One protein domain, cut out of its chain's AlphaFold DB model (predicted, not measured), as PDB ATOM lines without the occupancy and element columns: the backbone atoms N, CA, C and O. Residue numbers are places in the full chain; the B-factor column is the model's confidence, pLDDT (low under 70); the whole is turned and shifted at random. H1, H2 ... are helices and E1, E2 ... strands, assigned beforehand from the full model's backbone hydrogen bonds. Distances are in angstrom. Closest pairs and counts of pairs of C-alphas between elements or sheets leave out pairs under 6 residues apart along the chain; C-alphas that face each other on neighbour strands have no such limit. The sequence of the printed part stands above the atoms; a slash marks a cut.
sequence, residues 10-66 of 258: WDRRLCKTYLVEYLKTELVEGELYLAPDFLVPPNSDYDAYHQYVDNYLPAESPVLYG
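Overview. This is residues 10 to 66 of the 258 residues of the protein "dynein beta chain, ciliary-like isoform X2" of Bombus impatiens (UniProt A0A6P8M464). The two longer helices, H1 and H3, lie at opposite ends of a loose, open model, with the short strand E1 and its turn in the middle and the small helices H2 and H4 beyond the two ends of E1. The first part of H1, residues 10 to 17, sticks out as a free arm. The printed part has 57 residues, in the order H1, H2, E1, H3, H4, and is mostly helix. It is loose, with a radius of gyration of the C-alphas of 12.8 A, and spans 36 by 26 by 18 A.

Along the chain. Find C-alpha 10 at (-27.838, -35.258, -33.579); from there H1, residues 10 to 22, runs 18.5 A to C-alpha 22 at (-29.652, -21.562, -45.918). H2 is residues 25 to 29, and E1 is residues 33 to 35. H3, residues 46 to 56, is 15.5 A long. H4, residues 62 to 65, ends at C-alpha 65 at (-31.707, -19.269, -34.107).

Arrangement. Begin at H1, which touches no helix; its closest C-alpha to E1 is that of Tyr 22, 7.3 A from that of Leu 34. H1 and H2 meet only through their link. E1 pairs with no named strand, but look at residues 38 to 39, a short stretch paired antiparallel with residues 33 to 35. The closest C-alphas of E1 and H4, those of Ala 35 and Leu 64, are 5.2 A apart. H2 and E1 are only just apart, at 8.3 A. H3 is apart from H1, H2, E1 and H4. In H1, H2 and H3 every O i to N i+4 pair is within hydrogen-bond range; H4 is too short for such a pair.

Size, cuts and confidence. The C-alphas of Trp 10 and Asp 47, the two farthest apart, are 36.8 A apart. The printed part has no cut. The links H1 to H2, H2 to E1 and H3 to H4 are tight; E1 to H3, with 10 residues, is short. The mean pLDDT of the printed part is 87.9, and no printed residue is under 70.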
ATOM      1  N   TRP A  10     -26.700 -36.183 -33.552       90.50
ATOM      2  CA  TRP A  10     -27.838 -35.258 -33.579       90.50
ATOM      3  C   TRP A  10     -27.382 -33.834 -33.866       90.50
ATOM      4  O   TRP A  10     -27.978 -33.194 -34.731       90.50
ATOM      5  N   ASP A  11     -26.283 -33.383 -33.264       92.19
ATOM      6  CA  ASP A  11     -25.655 -32.099 -33.604       92.19
ATOM      7  C   ASP A  11     -25.202 -32.085 -35.073       92.19
ATOM      8  O   ASP A  11     -25.479 -31.150 -35.829       92.19
ATOM      9  N   ARG A  12     -24.596 -33.184 -35.546       90.56
ATOM     10  CA  ARG A  12     -24.214 -33.353 -36.959       90.56
ATOM     11  C   ARG A  12     -25.429 -33.292 -37.886       90.56
ATOM     12  O   ARG A  12     -25.318 -32.789 -39.007       90.56
ATOM     13  N   ARG A  13     -26.582 -33.812 -37.452       91.25
ATOM     14  CA  ARG A  13     -27.851 -33.708 -38.184       91.25
ATOM     15  C   ARG A  13     -28.389 -32.277 -38.166       91.25
ATOM     16  O   ARG A  13     -28.784 -31.801 -39.223       91.25
ATOM     17  N   LEU A  14     -28.364 -31.598 -37.022       90.81
ATOM     18  CA  LEU A  14     -28.804 -30.210 -36.866       90.81
ATOM     19  C   LEU A  14     -28.018 -29.272 -37.795       90.81
ATOM     20  O   LEU A  14     -28.619 -28.553 -38.590       90.81
ATOM     21  N   CYS A  15     -26.684 -29.351 -37.787       90.44
ATOM     22  CA  CYS A  15     -25.839 -28.556 -38.684       90.44
ATOM     23  C   CYS A  15     -26.092 -28.858 -40.169       90.44
ATOM     24  O   CYS A  15     -26.048 -27.946 -40.991       90.44
ATOM     25  N   LYS A  16     -26.391 -30.114 -40.536       90.25
ATOM     26  CA  LYS A  16     -26.806 -30.449 -41.910       90.25
ATOM     27  C   LYS A  16     -28.137 -29.795 -42.282       90.25
ATOM     28  O   LYS A  16     -28.247 -29.313 -43.402       90.25
ATOM     29  N   THR A  17     -29.114 -29.757 -41.374       91.06
ATOM     30  CA  THR A  17     -30.394 -29.072 -41.613       91.06
ATOM     31  C   THR A  17     -30.174 -27.580 -41.864       91.06
ATOM     32  O   THR A  17     -30.636 -27.084 -42.883       91.06
ATOM     33  N   TYR A  18     -29.394 -26.885 -41.024       89.94
ATOM     34  CA  TYR A  18     -29.063 -25.468 -41.249       89.94
ATOM     35  C   TYR A  18     -28.402 -25.214 -42.608       89.94
ATOM     36  O   TYR A  18     -28.763 -24.266 -43.301       89.94
ATOM     37  N   LEU A  19     -27.459 -26.070 -43.016       89.88
ATOM     38  CA  LEU A  19     -26.817 -25.952 -44.328       89.88
ATOM     39  C   LEU A  19     -27.815 -26.138 -45.478       89.88
ATOM     40  O   LEU A  19     -27.719 -25.419 -46.463       89.88
ATOM     41  N   VAL A  20     -28.766 -27.069 -45.366       90.38
ATOM     42  CA  VAL A  20     -29.799 -27.298 -46.395       90.38
ATOM     43  C   VAL A  20     -30.820 -26.157 -46.449       90.38
ATOM     44  O   VAL A  20     -31.281 -25.817 -47.536       90.38
ATOM     45  N   GLU A  21     -31.165 -25.548 -45.313       88.50
ATOM     46  CA  GLU A  21     -32.133 -24.448 -45.294       88.50
ATOM     47  C   GLU A  21     -31.554 -23.122 -45.802       88.50
ATOM     48  O   GLU A  21     -32.266 -22.404 -46.506       88.50
ATOM     49  N   TYR A  22     -30.285 -22.817 -45.500       87.75
ATOM     50  CA  TYR A  22     -29.652 -21.562 -45.918       87.75
ATOM     51  C   TYR A  22     -28.924 -21.634 -47.271       87.75
ATOM     52  O   TYR A  22     -28.916 -20.643 -47.993       87.75
ATOM     53  N   LEU A  23     -28.330 -22.769 -47.669       88.00
ATOM     54  CA  LEU A  23     -27.614 -22.885 -48.955       88.00
ATOM     55  C   LEU A  23     -28.560 -23.253 -50.113       88.00
ATOM     56  O   LEU A  23     -28.440 -24.318 -50.723       88.00
ATOM     57  N   LYS A  24     -29.498 -22.350 -50.413       87.19
ATOM     58  CA  LYS A  24     -30.439 -22.425 -51.547       87.19
ATOM     59  C   LYS A  24     -30.051 -21.443 -52.656       87.19
ATOM     60  O   LYS A  24     -29.283 -20.517 -52.417       87.19
ATOM     61  N   THR A  25     -30.610 -21.599 -53.857       86.81
ATOM     62  CA  THR A  25     -30.432 -20.624 -54.955       86.81
ATOM     63  C   THR A  25     -30.937 -19.229 -54.561       86.81
ATOM     64  O   THR A  25     -30.258 -18.241 -54.824       86.81
ATOM     65  N   GLU A  26     -32.033 -19.182 -53.796       86.06
ATOM     66  CA  GLU A  26     -32.662 -17.981 -53.220       86.06
ATOM     67  C   GLU A  26     -31.681 -17.099 -52.410       86.06
ATOM     68  O   GLU A  26     -31.845 -15.881 -52.348       86.06
ATOM     69  N   LEU A  27     -30.628 -17.690 -51.818       85.38
ATOM     70  CA  LEU A  27     -29.547 -16.966 -51.126       85.38
ATOM     71  C   LEU A  27     -28.729 -16.096 -52.093       85.38
ATOM     72  O   LEU A  27     -28.293 -15.010 -51.729       85.38
ATOM     73  N   VAL A  28     -28.494 -16.587 -53.313       83.25
ATOM     74  CA  VAL A  28     -27.717 -15.896 -54.357       83.25
ATOM     75  C   VAL A  28     -28.588 -14.886 -55.106       83.25
ATOM     76  O   VAL A  28     -28.092 -13.857 -55.555       83.25
ATOM     77  N   GLU A  29     -29.883 -15.178 -55.222       83.44
ATOM     78  CA  GLU A  29     -30.892 -14.305 -55.835       83.44
ATOM     79  C   GLU A  29     -31.290 -13.135 -54.912       83.44
ATOM     80  O   GLU A  29     -31.777 -12.115 -55.394       83.44
ATOM     81  N   GLY A  30     -31.004 -13.234 -53.606       81.19
ATOM     82  CA  GLY A  30     -31.246 -12.176 -52.614       81.19
ATOM     83  C   GLY A  30     -32.675 -12.144 -52.060       81.19
ATOM     84  O   GLY A  30     -33.041 -11.195 -51.374       81.19
ATOM     85  N   GLU A  31     -33.478 -13.171 -52.346       83.56
ATOM     86  CA  GLU A  31     -34.885 -13.277 -51.925       83.56
ATOM     87  C   GLU A  31     -35.062 -14.086 -50.624       83.56
ATOM     88  O   GLU A  31     -36.142 -14.099 -50.031       83.56
ATOM     89  N   LEU A  32     -34.002 -14.750 -50.150       86.12
ATOM     90  CA  LEU A  32     -34.025 -15.522 -48.909       86.12
ATOM     91  C   LEU A  32     -34.049 -14.609 -47.669       86.12
ATOM     92  O   LEU A  32     -33.257 -13.676 -47.536       86.12
ATOM     93  N   TYR A  33     -34.902 -14.950 -46.704       86.06
ATOM     94  CA  TYR A  33     -34.869 -14.393 -45.352       86.06
ATOM     95  C   TYR A  33     -33.970 -15.253 -44.459       86.06
ATOM     96  O   TYR A  33     -34.189 -16.458 -44.326       86.06
ATOM     97  N   LEU A  34     -32.957 -14.640 -43.841       85.19
ATOM     98  CA  LEU A  34     -32.063 -15.314 -42.890       85.19
ATOM     99  C   LEU A  34     -32.710 -15.460 -41.509       85.19
ATOM    100  O   LEU A  34     -32.431 -16.415 -40.793       85.19
ATOM    101  N   ALA A  35     -33.581 -14.523 -41.146       82.69
ATOM    102  CA  ALA A  35     -34.403 -14.563 -39.945       82.69
ATOM    103  C   ALA A  35     -35.739 -13.839 -40.218       82.69
ATOM    104  O   ALA A  35     -35.866 -13.195 -41.266       82.69
ATOM    105  N   PRO A  36     -36.743 -13.912 -39.321       82.75
ATOM    106  CA  PRO A  36     -37.947 -13.092 -39.438       82.75
ATOM    107  C   PRO A  36     -37.578 -11.618 -39.637       82.75
ATOM    108  O   PRO A  36     -36.760 -11.082 -38.894       82.75
ATOM    109  N   ASP A  37     -38.145 -11.007 -40.677       83.81
ATOM    110  CA  ASP A  37     -37.914  -9.618 -41.095       83.81
ATOM    111  C   ASP A  37     -36.451  -9.231 -41.430       83.81
ATOM    112  O   ASP A  37     -36.170  -8.060 -41.678       83.81
ATOM    113  N   PHE A  38     -35.529 -10.200 -41.543       88.31
ATOM    114  CA  PHE A  38     -34.127  -9.978 -41.922       88.31
ATOM    115  C   PHE A  38     -33.786 -10.688 -43.243       88.31
ATOM    116  O   PHE A  38     -33.561 -11.903 -43.289       88.31
ATOM    117  N   LEU A  39     -33.775  -9.916 -44.333       88.19
ATOM    118  CA  LEU A  39     -33.417 -10.372 -45.681       88.19
ATOM    119  C   LEU A  39     -31.891 -10.554 -45.813       88.19
ATOM    120  O   LEU A  39     -31.113  -9.925 -45.096       88.19
ATOM    121  N   VAL A  40     -31.448 -11.404 -46.741       88.50
ATOM    122  CA  VAL A  40     -30.030 -11.489 -47.129       88.50
ATOM    123  C   VAL A  40     -29.524 -10.121 -47.630       88.50
ATOM    124  O   VAL A  40     -30.156  -9.524 -48.506       88.50
ATOM    125  N   PRO A  41     -28.378  -9.613 -47.133       86.75
ATOM    126  CA  PRO A  41     -27.791  -8.377 -47.642       86.75
ATOM    127  C   PRO A  41     -27.323  -8.525 -49.101       86.75
ATOM    128  O   PRO A  41     -26.736  -9.551 -49.455       86.75
ATOM    129  N   PRO A  42     -27.503  -7.497 -49.950       82.62
ATOM    130  CA  PRO A  42     -27.034  -7.531 -51.329       82.62
ATOM    131  C   PRO A  42     -25.501  -7.536 -51.407       82.62
ATOM    132  O   PRO A  42     -24.812  -6.969 -50.554       82.62
ATOM    133  N   ASN A  43     -24.976  -8.110 -52.494       83.62
ATOM    134  CA  ASN A  43     -23.542  -8.134 -52.791       83.62
ATOM    135  C   ASN A  43     -22.955  -6.712 -52.784       83.62
ATOM    136  O   ASN A  43     -23.242  -5.910 -53.675       83.62
ATOM    137  N   SER A  44     -22.145  -6.409 -51.771       85.81
ATOM    138  CA  SER A  44     -21.620  -5.068 -51.493       85.81
ATOM    139  C   SER A  44     -20.239  -5.126 -50.820       85.81
ATOM    140  O   SER A  44     -19.685  -6.208 -50.612       85.81
ATOM    141  N   ASP A  45     -19.645  -3.965 -50.536       92.19
ATOM    142  CA  ASP A  45     -18.350  -3.869 -49.855       92.19
ATOM    143  C   ASP A  45     -18.455  -4.204 -48.355       92.19
ATOM    144  O   ASP A  45     -19.518  -4.113 -47.742       92.19
ATOM    145  N   TYR A  46     -17.323  -4.547 -47.732       90.62
ATOM    146  CA  TYR A  46     -17.245  -4.910 -46.308       90.62
ATOM    147  C   TYR A  46     -17.909  -3.880 -45.374       90.62
ATOM    148  O   TYR A  46     -18.692  -4.253 -44.499       90.62
ATOM    149  N   ASP A  47     -17.658  -2.588 -45.595       92.19
ATOM    150  CA  ASP A  47     -18.229  -1.508 -44.779       92.19
ATOM    151  C   ASP A  47     -19.751  -1.369 -44.971       92.19
ATOM    152  O   ASP A  47     -20.462  -0.978 -44.045       92.19
ATOM    153  N   ALA A  48     -20.267  -1.726 -46.152       89.69
ATOM    154  CA  ALA A  48     -21.700  -1.725 -46.439       89.69
ATOM    155  C   ALA A  48     -22.420  -2.895 -45.748       89.69
ATOM    156  O   ALA A  48     -23.532  -2.708 -45.260       89.69
ATOM    157  N   TYR A  49     -21.777  -4.064 -45.617       89.88
ATOM    158  CA  TYR A  49     -22.318  -5.164 -44.810       89.88
ATOM    159  C   TYR A  49     -22.424  -4.801 -43.325       89.88
ATOM    160  O   TYR A  49     -23.445  -5.109 -42.714       89.88
ATOM    161  N   HIS A  50     -21.426  -4.120 -42.745       90.94
ATOM    162  CA  HIS A  50     -21.517  -3.635 -41.356       90.94
ATOM    163  C   HIS A  50     -22.674  -2.652 -41.184       90.94
ATOM    164  O   HIS A  50     -23.528  -2.865 -40.329       90.94
ATOM    165  N   GLN A  51     -22.787  -1.657 -42.069       92.06
ATOM    166  CA  GLN A  51     -23.925  -0.734 -42.060       92.06
ATOM    167  C   GLN A  51     -25.270  -1.452 -42.250       92.06
ATOM    168  O   GLN A  51     -26.267  -1.030 -41.673       92.06
ATOM    169  N   TYR A  52     -25.336  -2.530 -43.034       89.94
ATOM    170  CA  TYR A  52     -26.562  -3.313 -43.175       89.94
ATOM    171  C   TYR A  52     -26.924  -4.037 -41.872       89.94
ATOM    172  O   TYR A  52     -28.071  -3.972 -41.435       89.94
ATOM    173  N   VAL A  53     -25.954  -4.685 -41.221       89.88
ATOM    174  CA  VAL A  53     -26.168  -5.355 -39.930       89.88
ATOM    175  C   VAL A  53     -26.611  -4.343 -38.868       89.88
ATOM    176  O   VAL A  53     -27.644  -4.558 -38.242       89.88
ATOM    177  N   ASP A  54     -25.925  -3.207 -38.731       90.00
ATOM    178  CA  ASP A  54     -26.254  -2.179 -37.731       90.00
ATOM    179  C   ASP A  54     -27.657  -1.564 -37.917       90.00
ATOM    180  O   ASP A  54     -28.295  -1.176 -36.938       90.00
ATOM    181  N   ASN A  55     -28.145  -1.454 -39.160       89.19
ATOM    182  CA  ASN A  55     -29.443  -0.836 -39.463       89.19
ATOM    183  C   ASN A  55     -30.622  -1.823 -39.507       89.19
ATOM    184  O   ASN A  55     -31.755  -1.404 -39.267       89.19
ATOM    185  N   TYR A  56     -30.389  -3.094 -39.857       86.69
ATOM    186  CA  TYR A  56     -31.458  -4.063 -40.146       86.69
ATOM    187  C   TYR A  56     -31.473  -5.299 -39.240       86.69
ATOM    188  O   TYR A  56     -32.470  -6.020 -39.261       86.69
ATOM    189  N   LEU A  57     -30.425  -5.578 -38.454       87.12
ATOM    190  CA  LEU A  57     -30.426  -6.745 -37.568       87.12
ATOM    191  C   LEU A  57     -31.462  -6.555 -36.436       87.12
ATOM    192  O   LEU A  57     -31.354  -5.599 -35.664       87.12
ATOM    193  N   PRO A  58     -32.461  -7.448 -36.295       86.88
ATOM    194  CA  PRO A  58     -33.408  -7.386 -35.188       86.88
ATOM    195  C   PRO A  58     -32.729  -7.718 -33.850       86.88
ATOM    196  O   PRO A  58     -31.699  -8.392 -33.801       86.88
ATOM    197  N   ALA A  59     -33.344  -7.288 -32.746       86.31
ATOM    198  CA  ALA A  59     -32.887  -7.646 -31.404       86.31
ATOM    199  C   ALA A  59     -32.839  -9.176 -31.216       86.31
ATOM    200  O   ALA A  59     -33.719  -9.895 -31.702       86.31
ATOM    201  N   GLU A  60     -31.821  -9.663 -30.498       85.88
ATOM    202  CA  GLU A  60     -31.618 -11.098 -30.288       85.88
ATOM    203  C   GLU A  60     -32.859 -11.763 -29.684       85.88
ATOM    204  O   GLU A  60     -33.391 -11.335 -28.661       85.88
ATOM    205  N   SER A  61     -33.317 -12.841 -30.320       89.06
ATOM    206  CA  SER A  61     -34.402 -13.680 -29.816       89.06
ATOM    207  C   SER A  61     -34.177 -15.136 -30.235       89.06
ATOM    208  O   SER A  61     -33.509 -15.386 -31.246       89.06
ATOM    209  N   PRO A  62     -34.752 -16.131 -29.529       90.75
ATOM    210  CA  PRO A  62     -34.566 -17.543 -29.876       90.75
ATOM    211  C   PRO A  62     -34.990 -17.879 -31.312       90.75
ATOM    212  O   PRO A  62     -34.427 -18.785 -31.926       90.75
ATOM    213  N   VAL A  63     -35.953 -17.133 -31.858       88.19
ATOM    214  CA  VAL A  63     -36.508 -17.358 -33.198       88.19
ATOM    215  C   VAL A  63     -35.470 -17.103 -34.293       88.19
ATOM    216  O   VAL A  63     -35.475 -17.824 -35.289       88.19
ATOM    217  N   LEU A  64     -34.525 -16.171 -34.090       87.44
ATOM    218  CA  LEU A  64     -33.408 -15.940 -35.024       87.44
ATOM    219  C   LEU A  64     -32.525 -17.189 -35.184       87.44
ATOM    220  O   LEU A  64     -31.961 -17.435 -36.244       87.44
ATOM    221  N   TYR A  65     -32.444 -18.007 -34.133       86.88
ATOM    222  CA  TYR A  65     -31.707 -19.269 -34.107       86.88
ATOM    223  C   TYR A  65     -32.600 -20.481 -34.420       86.88
ATOM    224  O   TYR A  65     -32.232 -21.610 -34.108       86.88
ATOM    225  N   GLY A  66     -33.804 -20.283 -34.970       87.00
ATOM    226  CA  GLY A  66     -34.753 -21.366 -35.256       87.00
ATOM    227  C   GLY A  66     -35.320 -22.071 -34.014       87.00
ATOM    228  O   GLY A  66     -35.880 -23.165 -34.125       87.00
TER     229      GLY A  66